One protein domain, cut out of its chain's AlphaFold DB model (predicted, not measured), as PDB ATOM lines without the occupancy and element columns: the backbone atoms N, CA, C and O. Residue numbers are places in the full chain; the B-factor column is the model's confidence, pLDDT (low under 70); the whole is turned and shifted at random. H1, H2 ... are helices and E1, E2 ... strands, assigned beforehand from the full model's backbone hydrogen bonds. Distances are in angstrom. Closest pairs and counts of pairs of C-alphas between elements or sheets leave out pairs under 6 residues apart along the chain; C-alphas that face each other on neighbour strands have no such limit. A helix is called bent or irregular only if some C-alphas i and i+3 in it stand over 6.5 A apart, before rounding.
ATOM      1  N   SER A 284      51.298  78.199 123.496       88.00
ATOM      2  CA  SER A 284      50.097  77.646 122.856       88.00
ATOM      3  C   SER A 284      49.035  78.696 122.517       88.00
ATOM      4  O   SER A 284      48.202  78.446 121.651       88.00
ATOM      5  N   THR A 285      49.072  79.869 123.154       87.88
ATOM      6  CA  THR A 285      48.162  80.981 122.845       87.88
ATOM      7  C   THR A 285      48.437  81.582 121.472       87.88
ATOM      8  O   THR A 285      47.524  82.108 120.842       87.88
ATOM      9  N   PHE A 286      49.681  81.487 120.994       85.50
ATOM     10  CA  PHE A 286      50.120  82.092 119.742       85.50
ATOM     11  C   PHE A 286      50.802  81.035 118.859       85.50
ATOM     12  O   PHE A 286      52.033  80.988 118.780       85.50
ATOM     13  N   PRO A 287      50.031  80.172 118.167       83.06
ATOM     14  CA  PRO A 287      50.584  79.101 117.332       83.06
ATOM     15  C   PRO A 287      51.573  79.592 116.264       83.06
ATOM     16  O   PRO A 287      52.494  78.870 115.885       83.06
ATOM     17  N   TRP A 288      51.418  80.833 115.801       81.38
ATOM     18  CA  TRP A 288      52.335  81.471 114.861       81.38
ATOM     19  C   TRP A 288      53.735  81.713 115.453       81.38
ATOM     20  O   TRP A 288      54.714  81.522 114.738       81.38
ATOM     21  N   VAL A 289      53.857  82.010 116.755       83.56
ATOM     22  CA  VAL A 289      55.162  82.159 117.430       83.56
ATOM     23  C   VAL A 289      55.902  80.829 117.415       83.56
ATOM     24  O   VAL A 289      57.098  80.784 117.158       83.56
ATOM     25  N   ARG A 290      55.189  79.715 117.626       83.38
ATOM     26  CA  ARG A 290      55.791  78.378 117.557       83.38
ATOM     27  C   ARG A 290      56.349  78.070 116.165       83.38
ATOM     28  O   ARG A 290      57.399  77.445 116.083       83.38
ATOM     29  N   ARG A 291      55.670  78.507 115.095       81.75
ATOM     30  CA  ARG A 291      56.172  78.382 113.715       81.75
ATOM     31  C   ARG A 291      57.433  79.220 113.512       81.75
ATOM     32  O   ARG A 291      58.427  78.677 113.061       81.75
ATOM     33  N   LEU A 292      57.424  80.482 113.944       83.75
ATOM     34  CA  LEU A 292      58.600  81.357 113.876       83.75
ATOM     35  C   LEU A 292      59.809  80.770 114.631       83.75
ATOM     36  O   LEU A 292      60.930  80.793 114.135       83.75
ATOM     37  N   LEU A 293      59.580  80.210 115.823       84.56
ATOM     38  CA  LEU A 293      60.630  79.608 116.649       84.56
ATOM     39  C   LEU A 293      61.145  78.264 116.112       84.56
ATOM     40  O   LEU A 293      62.221  77.834 116.527       84.56
ATOM     41  N   ALA A 294      60.433  77.597 115.197       89.06
ATOM     42  CA  ALA A 294      60.953  76.393 114.546       89.06
ATOM     43  C   ALA A 294      62.216  76.705 113.723       89.06
ATOM     44  O   ALA A 294      63.144  75.899 113.684       89.06
ATOM     45  N   ASP A 295      62.293  77.917 113.170       91.56
ATOM     46  CA  ASP A 295      63.416  78.415 112.376       91.56
ATOM     47  C   ASP A 295      64.399  79.275 113.195       91.56
ATOM     48  O   ASP A 295      65.155  80.076 112.638       91.56
ATOM     49  N   TYR A 296      64.448  79.120 114.528       91.56
ATOM     50  CA  TYR A 296      65.267  79.990 115.388       91.56
ATOM     51  C   TYR A 296      66.760  80.000 115.017       91.56
ATOM     52  O   TYR A 296      67.434  81.008 115.204       91.56
ATOM     53  N   HIS A 297      67.290  78.899 114.475       95.06
ATOM     54  CA  HIS A 297      68.678  78.818 114.016       95.06
ATOM     55  C   HIS A 297      68.974  79.761 112.843       95.06
ATOM     56  O   HIS A 297      70.112  80.192 112.667       95.06
ATOM     57  N   LEU A 298      67.979  80.050 112.002       94.69
ATOM     58  CA  LEU A 298      68.099  81.027 110.925       94.69
ATOM     59  C   LEU A 298      68.090  82.442 111.504       94.69
ATOM     60  O   LEU A 298      69.022  83.191 111.224       94.69
ATOM     61  N   LEU A 299      67.116  82.747 112.372       93.19
ATOM     62  CA  LEU A 299      67.026  84.039 113.064       93.19
ATOM     63  C   LEU A 299      68.330  84.352 113.808       93.19
ATOM     64  O   LEU A 299      68.892  85.433 113.679       93.19
ATOM     65  N   ARG A 300      68.855  83.365 114.544       95.12
ATOM     66  CA  ARG A 300      70.107  83.484 115.289       95.12
ATOM     67  C   ARG A 300      71.302  83.767 114.380       95.12
ATOM     68  O   ARG A 300      72.086  84.643 114.710       95.12
ATOM     69  N   ARG A 301      71.444  83.051 113.258       96.12
ATOM     70  CA  ARG A 301      72.588  83.230 112.346       96.12
ATOM     71  C   ARG A 301      72.618  84.619 111.715       96.12
ATOM     72  O   ARG A 301      73.680  85.226 111.692       96.12
ATOM     73  N   GLU A 302      71.481  85.125 111.236       95.06
ATOM     74  CA  GLU A 302      71.431  86.499 110.715       95.06
ATOM     75  C   GLU A 302      71.658  87.524 111.834       95.06
ATOM     76  O   GLU A 302      72.406  88.472 111.636       95.06
ATOM     77  N   GLY A 303      71.122  87.302 113.040       94.88
ATOM     78  CA  GLY A 303      71.412  88.161 114.195       94.88
ATOM     79  C   GLY A 303      72.900  88.197 114.584       94.88
ATOM     80  O   GLY A 303      73.438  89.263 114.869       94.88
ATOM     81  N   GLU A 304      73.580  87.047 114.574       95.19
ATOM     82  CA  GLU A 304      75.025  86.944 114.831       95.19
ATOM     83  C   GLU A 304      75.850  87.626 113.728       95.19
ATOM     84  O   GLU A 304      76.850  88.272 114.036       95.19
ATOM     85  N   GLN A 305      75.418  87.537 112.466       95.38
ATOM     86  CA  GLN A 305      76.053  88.240 111.350       95.38
ATOM     87  C   GLN A 305      75.928  89.764 111.498       95.38
ATOM     88  O   GLN A 305      76.939  90.461 111.445       95.38
ATOM     89  N   LEU A 306      74.725  90.275 111.785       94.38
ATOM     90  CA  LEU A 306      74.498  91.704 112.049       94.38
ATOM     91  C   LEU A 306      75.390  92.233 113.180       94.38
ATOM     92  O   LEU A 306      75.856  93.372 113.143       94.38
ATOM     93  N   LEU A 307      75.628  91.403 114.201       91.00
ATOM     94  CA  LEU A 307      76.485  91.762 115.326       91.00
ATOM     95  C   LEU A 307      77.956  91.881 114.903       91.00
ATOM     96  O   LEU A 307      78.646  92.781 115.373       91.00
ATOM     97  N   GLN A 308      78.427  91.000 114.017       91.69
ATOM     98  CA  GLN A 308      79.790  91.041 113.473       91.69
ATOM     99  C   GLN A 308      80.002  92.236 112.537       91.69
ATOM    100  O   GLN A 308      81.057  92.862 112.570       91.69
ATOM    101  N   GLU A 309      78.988  92.576 111.741       90.44
ATOM    102  CA  GLU A 309      79.021  93.682 110.775       90.44
ATOM    103  C   GLU A 309      78.812  95.061 111.431       90.44
ATOM    104  O   GLU A 309      78.972  96.085 110.778       90.44
ATOM    105  N   SER A 310      78.548  95.108 112.744       83.88
ATOM    106  CA  SER A 310      78.314  96.347 113.512       83.88
ATOM    107  C   SER A 310      77.117  97.172 113.020       83.88
ATOM    108  O   SER A 310      77.099  98.392 113.148       83.88
ATOM    109  N   GLU A 311      76.082  96.495 112.529       87.19
ATOM    110  CA  GLU A 311      74.862  97.115 111.984       87.19
ATOM    111  C   GLU A 311      73.862  97.571 113.067       87.19
ATOM    112  O   GLU A 311      72.835  98.186 112.784       87.19
ATOM    113  N   PHE A 312      74.141  97.246 114.330       88.56
ATOM    114  CA  PHE A 312      73.309  97.582 115.480       88.56
ATOM    115  C   PHE A 312      73.433  99.062 115.857       88.56
ATOM    116  O   PHE A 312      74.520  99.522 116.210       88.56
ATOM    117  N   ALA A 313      72.306  99.775 115.862       83.88
ATOM    118  CA  ALA A 313      72.234 101.170 116.281       83.88
ATOM    119  C   ALA A 313      71.906 101.288 117.777       83.88
ATOM    120  O   ALA A 313      71.224 100.428 118.337       83.88
ATOM    121  N   ASP A 314      72.371 102.360 118.423       82.06
ATOM    122  CA  ASP A 314      72.050 102.638 119.826       82.06
ATOM    123  C   ASP A 314      70.544 102.799 120.024       82.06
ATOM    124  O   ASP A 314      69.910 103.731 119.516       82.06
ATOM    125  N   TYR A 315      69.976 101.903 120.830       76.44
ATOM    126  CA  TYR A 315      68.601 102.004 121.266       76.44
ATOM    127  C   TYR A 315      68.543 102.952 122.460       76.44
ATOM    128  O   TYR A 315      68.761 102.577 123.617       76.44
ATOM    129  N   LEU A 316      68.237 104.215 122.170       66.38
ATOM    130  CA  LEU A 316      68.071 105.260 123.175       66.38
ATOM    131  C   LEU A 316      66.768 105.050 123.957       66.38
ATOM    132  O   LEU A 316      65.765 105.734 123.749       66.38
ATOM    133  N   SER A 317      66.786 104.096 124.886       70.62
ATOM    134  CA  SER A 317      65.714 103.923 125.854       70.62
ATOM    135  C   SER A 317      65.939 104.821 127.069       70.62
ATOM    136  O   SER A 317      66.930 104.641 127.777       70.62
ATOM    137  N   PRO A 318      64.977 105.684 127.434       57.50
ATOM    138  CA  PRO A 318      64.996 106.380 128.721       57.50
ATOM    139  C   PRO A 318      64.969 105.431 129.932       57.50
ATOM    140  O   PRO A 318      65.166 105.870 131.063       57.50
ATOM    141  N   ALA A 319      64.671 104.142 129.717       64.88
ATOM    142  CA  ALA A 319      64.669 103.117 130.756       64.88
ATOM    143  C   ALA A 319      66.052 102.489 131.002       64.88
ATOM    144  O   ALA A 319      66.232 101.842 132.037       64.88
ATOM    145  N   LEU A 320      67.017 102.665 130.089       74.44
ATOM    146  CA  LEU A 320      68.371 102.148 130.261       74.44
ATOM    147  C   LEU A 320      69.099 102.987 131.316       74.44
ATOM    148  O   LEU A 320      69.399 104.159 131.102       74.44
ATOM    149  N   GLN A 321      69.355 102.398 132.484       71.56
ATOM    150  CA  GLN A 321      70.036 103.105 133.572       71.56
ATOM    151  C   GLN A 321      71.555 103.138 133.375       71.56
ATOM    152  O   GLN A 321      72.194 104.130 133.726       71.56
ATOM    153  N   ARG A 322      72.123 102.035 132.873       78.50
ATOM    154  CA  ARG A 322      73.547 101.800 132.593       78.50
ATOM    155  C   ARG A 322      73.675 100.723 131.509       78.50
ATOM    156  O   ARG A 322      72.685 100.061 131.206       78.50
ATOM    157  N   GLY A 323      74.877 100.585 130.956       84.31
ATOM    158  CA  GLY A 323      75.193  99.587 129.937       84.31
ATOM    159  C   GLY A 323      74.907 100.066 128.515       84.31
ATOM    160  O   GLY A 323      74.660 101.248 128.273       84.31
ATOM    161  N   GLU A 324      74.959  99.122 127.580       85.50
ATOM    162  CA  GLU A 324      74.687  99.336 126.159       85.50
ATOM    163  C   GLU A 324      73.449  98.548 125.747       85.50
ATOM    164  O   GLU A 324      73.342  97.351 126.023       85.50
ATOM    165  N   TRP A 325      72.539  99.200 125.033       90.12
ATOM    166  CA  TRP A 325      71.391  98.545 124.423       90.12
ATOM    167  C   TRP A 325      71.296  98.988 122.973       90.12
ATOM    168  O   TRP A 325      71.224 100.182 122.697       90.12
ATOM    169  N   ARG A 326      71.328  98.027 122.050       90.44
ATOM    170  CA  ARG A 326      71.297  98.290 120.613       90.44
ATOM    171  C   ARG A 326      70.261  97.434 119.900       90.44
ATOM    172  O   ARG A 326      69.967  96.316 120.343       90.44
ATOM    173  N   ASP A 327      69.722  97.933 118.794       93.19
ATOM    174  CA  ASP A 327      68.735  97.223 117.983       93.19
ATOM    175  C   ASP A 327      68.959  97.330 116.463       93.19
ATOM    176  O   ASP A 327      69.687  98.183 115.957       93.19
ATOM    177  N   VAL A 328      68.348  96.391 115.733       94.31
ATOM    178  CA  VAL A 328      68.181  96.430 114.272       94.31
ATOM    179  C   VAL A 328      66.716  96.151 113.974       94.31
ATOM    180  O   VAL A 328      66.243  95.020 114.113       94.31
ATOM    181  N   THR A 329      65.981  97.185 113.569       92.44
ATOM    182  CA  THR A 329      64.544  97.065 113.303       92.44
ATOM    183  C   THR A 329      64.278  96.551 111.889       92.44
ATOM    184  O   THR A 329      64.743  97.122 110.904       92.44
ATOM    185  N   LEU A 330      63.482  95.484 111.787       91.88
ATOM    186  CA  LEU A 330      63.059  94.866 110.527       91.88
ATOM    187  C   LEU A 330      61.695  95.396 110.067       91.88
ATOM    188  O   LEU A 330      61.483  95.648 108.882       91.88
ATOM    189  N   ALA A 331      60.769  95.583 111.009       89.94
ATOM    190  CA  ALA A 331      59.441  96.126 110.752       89.94
ATOM    191  C   ALA A 331      58.956  96.977 111.929       89.94
ATOM    192  O   ALA A 331      59.235  96.659 113.086       89.94
ATOM    193  N   MET A 332      58.184  98.022 111.639       88.75
ATOM    194  CA  MET A 332      57.514  98.856 112.638       88.75
ATOM    195  C   MET A 332      56.118  99.210 112.138       88.75
ATOM    196  O   MET A 332      55.974  99.709 111.023       88.75
ATOM    197  N   SER A 333      55.102  98.915 112.950       85.75
ATOM    198  CA  SER A 333      53.683  99.104 112.626       85.75
ATOM    199  C   SER A 333      53.321  98.600 111.221       85.75
ATOM    200  O   SER A 333      52.799  99.340 110.388       85.75
ATOM    201  N   GLY A 334      53.720  97.361 110.916       80.44
ATOM    202  CA  GLY A 334      53.471  96.709 109.626       80.44
ATOM    203  C   GLY A 334      54.349  97.178 108.461       80.44
ATOM    204  O   GLY A 334      54.389  96.533 107.416       80.44
ATOM    205  N   SER A 335      55.105  98.265 108.628       87.19
ATOM    206  CA  SER A 335      55.964  98.819 107.581       87.19
ATOM    207  C   SER A 335      57.384  98.269 107.654       87.19
ATOM    208  O   SER A 335      58.002  98.249 108.723       87.19
ATOM    209  N   ARG A 336      57.919  97.874 106.492       90.75
ATOM    210  CA  ARG A 336      59.307  97.429 106.314       90.75
ATOM    211  C   ARG A 336      60.283  98.528 106.737       90.75
ATOM    212  O   ARG A 336      60.124  99.674 106.330       90.75
ATOM    213  N   GLN A 337      61.302  98.163 107.505       92.50
ATOM    214  CA  GLN A 337      62.370  99.059 107.958       92.50
ATOM    215  C   GLN A 337      63.711  98.694 107.298       92.50
ATOM    216  O   GLN A 337      63.836  97.587 106.765       92.50
ATOM    217  N   PRO A 338      64.728  99.580 107.316       93.19
ATOM    218  CA  PRO A 338      66.018  99.326 106.664       93.19
ATOM    219  C   PRO A 338      66.693  98.010 107.077       93.19
ATOM    220  O   PRO A 338      67.244  97.315 106.220       93.19
ATOM    221  N   GLY A 339      66.565  97.601 108.346       92.25
ATOM    222  CA  GLY A 339      67.131  96.345 108.848       92.25
ATOM    223  C   GLY A 339      66.589  95.093 108.152       92.25
ATOM    224  O   GLY A 339      67.271  94.075 108.098       92.25
ATOM    225  N   ALA A 340      65.412  95.161 107.521       92.94
ATOM    226  CA  ALA A 340      64.876  94.064 106.713       92.94
ATOM    227  C   ALA A 340      65.719  93.740 105.471       92.94
ATOM    228  O   ALA A 340      65.570  92.666 104.894       92.94
ATOM    229  N   THR A 341      66.543  94.675 104.995       94.69
ATOM    230  CA  THR A 341      67.500  94.413 103.910       94.69
ATOM    231  C   THR A 341      68.745  93.704 104.436       94.69
ATOM    232  O   THR A 341      69.313  92.888 103.718       94.69
ATOM    233  N   LEU A 342      69.125  93.977 105.687       94.31
ATOM    234  CA  LEU A 342      70.295  93.392 106.341       94.31
ATOM    235  C   LEU A 342      70.029  91.957 106.834       94.31
ATOM    236  O   LEU A 342      70.923  91.122 106.812       94.31
ATOM    237  N   ALA A 343      68.783  91.642 107.207       95.25
ATOM    238  CA  ALA A 343      68.342  90.291 107.580       95.25
ATOM    239  C   ALA A 343      67.180  89.797 106.692       95.25
ATOM    240  O   ALA A 343      66.035  89.671 107.152       95.25
ATOM    241  N   PRO A 344      67.431  89.554 105.390       94.94
ATOM    242  CA  PRO A 344      66.377  89.285 104.417       94.94
ATOM    243  C   PRO A 344      65.643  87.966 104.676       94.94
ATOM    244  O   PRO A 344      64.447  87.877 104.397       94.94
ATOM    245  N   ARG A 345      66.309  86.939 105.224       95.25
ATOM    246  CA  ARG A 345      65.657  85.646 105.478       95.25
ATOM    247  C   ARG A 345      64.767  85.712 106.717       95.25
ATOM    248  O   ARG A 345      63.658  85.187 106.693       95.25
ATOM    249  N   SER A 346      65.207  86.401 107.763       93.38
ATOM    250  CA  SER A 346      64.422  86.660 108.973       93.38
ATOM    251  C   SER A 346      63.204  87.517 108.653       93.38
ATOM    252  O   SER A 346      62.103  87.233 109.126       93.38
ATOM    253  N   TYR A 347      63.368  88.525 107.792       92.25
ATOM    254  CA  TYR A 347      62.241  89.317 107.318       92.25
ATOM    255  C   TYR A 347      61.267  88.495 106.457       92.25
ATOM    256  O   TYR A 347      60.057  88.623 106.624       92.25
ATOM    257  N   ALA A 348      61.754  87.590 105.601       91.75
ATOM    258  CA  ALA A 348      60.884  86.692 104.838       91.75
ATOM    259  C   ALA A 348      60.060  85.755 105.745       91.75
ATOM    260  O   ALA A 348      58.871  85.555 105.499       91.75
ATOM    261  N   LEU A 349      60.654  85.233 106.827       89.88
ATOM    262  CA  LEU A 349      59.919  84.465 107.841       89.88
ATOM    263  C   LEU A 349      58.832  85.308 108.515       89.88
ATOM    264  O   LEU A 349      57.723  84.819 108.707       89.88
ATOM    265  N   LEU A 350      59.126  86.574 108.833       87.44
ATOM    266  CA  LEU A 350      58.145  87.513 109.383       87.44
ATOM    267  C   LEU A 350      56.975  87.727 108.413       87.44
ATOM    268  O   LEU A 350      55.819  87.678 108.827       87.44
ATOM    269  N   GLN A 351      57.260  87.912 107.122       86.56
ATOM    270  CA  GLN A 351      56.230  88.079 106.091       86.56
ATOM    271  C   GLN A 351      55.367  86.826 105.916       86.56
ATOM    272  O   GLN A 351      54.160  86.933 105.698       86.56
ATOM    273  N   ALA A 352      55.957  85.637 106.060       86.75
ATOM    274  CA  ALA A 352      55.243  84.366 105.970       86.75
ATOM    275  C   ALA A 352      54.221  84.152 107.106       86.75
ATOM    276  O   ALA A 352      53.363  83.275 106.999       86.75
ATOM    277  N   LEU A 353      54.273  84.954 108.179       79.50
ATOM    278  CA  LEU A 353      53.258  84.947 109.238       79.50
ATOM    279  C   LEU A 353      51.931  85.592 108.799       79.50
ATOM    280  O   LEU A 353      50.927  85.406 109.484       79.50
ATOM    281  N   GLY A 354      51.903  86.273 107.648       73.50
ATOM    282  CA  GLY A 354      50.691  86.806 107.030       73.50
ATOM    283  C   GLY A 354      50.206  88.127 107.630       73.50
ATOM    284  O   GLY A 354      50.950  88.852 108.298       73.50
ATOM    285  N   GLU A 355      48.937  88.449 107.362       67.44
ATOM    286  CA  GLU A 355      48.323  89.723 107.756       67.44
ATOM    287  C   GLU A 355      48.361  89.957 109.268       67.44
ATOM    288  O   GLU A 355      48.545  91.094 109.677       67.44
ATOM    289  N   ASP A 356      48.305  88.923 110.109       62.66
ATOM    290  CA  ASP A 356      48.299  89.072 111.576       62.66
ATOM    291  C   ASP A 356      49.519  89.834 112.133       62.66
ATOM    292  O   ASP A 356      49.432  90.474 113.182       62.66
ATOM    293  N   VAL A 357      50.660  89.782 111.436       64.50
ATOM    294  CA  VAL A 357      51.912  90.443 111.847       64.50
ATOM    295  C   VAL A 357      52.222  91.660 110.974       64.50
ATOM    296  O   VAL A 357      52.704  92.678 111.471       64.50
ATOM    297  N   LEU A 358      51.889  91.598 109.681       62.91
ATOM    298  CA  LEU A 358      52.089  92.708 108.745       62.91
ATOM    299  C   LEU A 358      51.028  93.814 108.871       62.91
ATOM    300  O   LEU A 358      51.277  94.935 108.445       62.91
ATOM    301  N   SER A 359      49.875  93.533 109.485       63.34
ATOM    302  CA  SER A 359      48.813  94.518 109.758       63.34
ATOM    303  C   SER A 359      48.851  95.077 111.182       63.34
ATOM    304  O   SER A 359      47.938  95.800 111.586       63.34
ATOM    305  N   MET A 360      49.899  94.771 111.964       68.19
ATOM    306  CA  MET A 360      50.055  95.322 113.310       68.19
ATOM    307  C   MET A 360      50.012  96.851 113.259       68.19
ATOM    308  O   MET A 360      50.963  97.501 112.836       68.19
ATOM    309  N   VAL A 361      48.918  97.426 113.759       67.44
ATOM    310  CA  VAL A 361      48.744  98.883 113.878       67.44
ATOM    311  C   VAL A 361      49.758  99.471 114.871       67.44
ATOM    312  O   VAL A 361      50.187 100.615 114.740       67.44
ATOM    313  N   SER A 362      50.188  98.666 115.850       72.50
ATOM    314  CA  SER A 362      51.213  99.018 116.832       72.50
ATOM    315  C   SER A 362      52.125  97.829 117.131       72.50
ATOM    316  O   SER A 362      51.631  96.773 117.529       72.50
ATOM    317  N   GLY A 363      53.441  98.010 116.999       81.25
ATOM    318  CA  GLY A 363      54.458  97.024 117.384       81.25
ATOM    319  C   GLY A 363      55.697  97.079 116.494       81.25
ATOM    320  O   GLY A 363      55.713  97.781 115.484       81.25
ATOM    321  N   SER A 364      56.737  96.341 116.865       87.19
ATOM    322  CA  SER A 364      57.975  96.247 116.094       87.19
ATOM    323  C   SER A 364      58.520  94.820 116.090       87.19
ATOM    324  O   SER A 364      58.318  94.058 117.035       87.19
ATOM    325  N   ALA A 365      59.217  94.472 115.011       88.56
ATOM    326  CA  ALA A 365      60.024  93.265 114.894       88.56
ATOM    327  C   ALA A 365      61.479  93.692 114.691       88.56
ATOM    328  O   ALA A 365      61.781  94.415 113.740       88.56
ATOM    329  N   TYR A 366      62.362  93.289 115.598       91.69
ATOM    330  CA  TYR A 366      63.746  93.751 115.641       91.69
ATOM    331  C   TYR A 366      64.656  92.701 116.282       91.69
ATOM    332  O   TYR A 366      64.212  91.894 117.103       91.69
ATOM    333  N   PHE A 367      65.935  92.734 115.919       94.19
ATOM    334  CA  PHE A 367      66.990  92.124 116.722       94.19
ATOM    335  C   PHE A 367      67.399  93.095 117.820       94.19
ATOM    336  O   PHE A 367      67.450  94.300 117.586       94.19
ATOM    337  N   SER A 368      67.705  92.581 119.009       93.31
ATOM    338  CA  SER A 368      68.109  93.405 120.144       93.31
ATOM    339  C   SER A 368      69.252  92.757 120.901       93.31
ATOM    340  O   SER A 368      69.212  91.555 121.170       93.31
ATOM    341  N   VAL A 369      70.257  93.555 121.247       92.06
ATOM    342  CA  VAL A 369      71.427  93.122 122.008       92.06
ATOM    343  C   VAL A 369      71.581  94.031 123.218       92.06
ATOM    344  O   VAL A 369      71.645  95.254 123.085       92.06
ATOM    345  N   LEU A 370      71.641  93.413 124.395       89.62
ATOM    346  CA  LEU A 370      71.970  94.071 125.653       89.62
ATOM    347  C   LEU A 370      73.394  93.663 126.038       89.62
ATOM    348  O   LEU A 370      73.677  92.473 126.200       89.62
ATOM    349  N   GLY A 371      74.291  94.643 126.119       84.50
ATOM    350  CA  GLY A 371      75.677  94.438 126.527       84.50
ATOM    351  C   GLY A 371      75.821  94.270 128.045       84.50
ATOM    352  O   GLY A 371      74.867  94.497 128.787       84.50
ATOM    353  N   PRO A 372      77.009  93.872 128.535       83.75
ATOM    354  CA  PRO A 372      77.292  93.845 129.967       83.75
ATOM    355  C   PRO A 372      77.177  95.234 130.616       83.75
ATOM    356  O   PRO A 372      77.636  96.223 130.045       83.75
TER     357      PRO A 372
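What this domain is: This is residues 284 to 372 of the 373 residues of the protein "Hypothetical protein" of Haptolina ericina (UniProt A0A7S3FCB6). A two-stranded antiparallel ribbon, E1 and E2, strongly bent in E1, runs through the middle, with H2, H3 and H4 packed along one side of it. H1 and H5 lie farther out, beyond the end where E1 ends and E2 begins, and a long loop, residues 309 to 324, swings out at the other end. The printed part has 89 residues, with elements in the order H1 H2 E1 H3 H4 H5 E2, a mixed class of five named helices and two named strands. It is compact, with a radius of gyration of the C-alphas of 13.5 A and spans of 36 by 27 by 26 A.

How they stand to each other: E1, residues 325 to 332, and E2, residues 364 to 370, are antiparallel neighbours at 167 degrees; N 328 and O 367 are 2.9 A apart, within hydrogen-bond range. E1 bends by 66 degrees at residue 329. H3, residues 339 to 342, comes closest to E1 at the C-alphas of Ala 340 and Leu 330, 4.3 A apart. H2, residues 296 to 308, comes closest to E2 at the C-alphas of Gly 303 and Phe 367, 6.5 A apart. With its residues 298 to 302 alone, H2 touches H4, residues 344 to 351, at a steep tilt of 45 degrees, opposite ways; the closest C-alphas, of Leu 299 and Ser 346, are 5.5 A apart. H1, residues 287 to 294, is close to H4 but not clearly touching, 6.9 A between the C-alphas of Leu 292 and Leu 349. H5, residues 355 to 358, only just touches H4, only at the corner, with 3 pairs of C-alphas within 8 A, the closest those of Leu 358 and Gln 351, 6.8 A apart. In H1, H2 and H4 every O i to N i+4 pair is within hydrogen-bond range; H3 and H5 are too short for such a pair.

Where its parts are: H1 begins at C-alpha 287, (50.584, 79.101, 117.332), and E2 ends at C-alpha 370, (71.970, 94.071, 125.653). From first to last C-alpha H2 measures 18.3 A, E1 18.2 A and E2 17.1 A.

The domain as a whole: The C-alphas farthest apart, of Arg 322 and Gly 354, are 37.4 A apart. The printed part has no cut, and the link from H2 to E1 is long, with 16 residues; in it residues 313 to 314 pair antiparallel with residues 326 to 327 of E1. The mean pLDDT of the printed part is 85.5; residues 316, 318 to 319 and 355 to 361 are under 70.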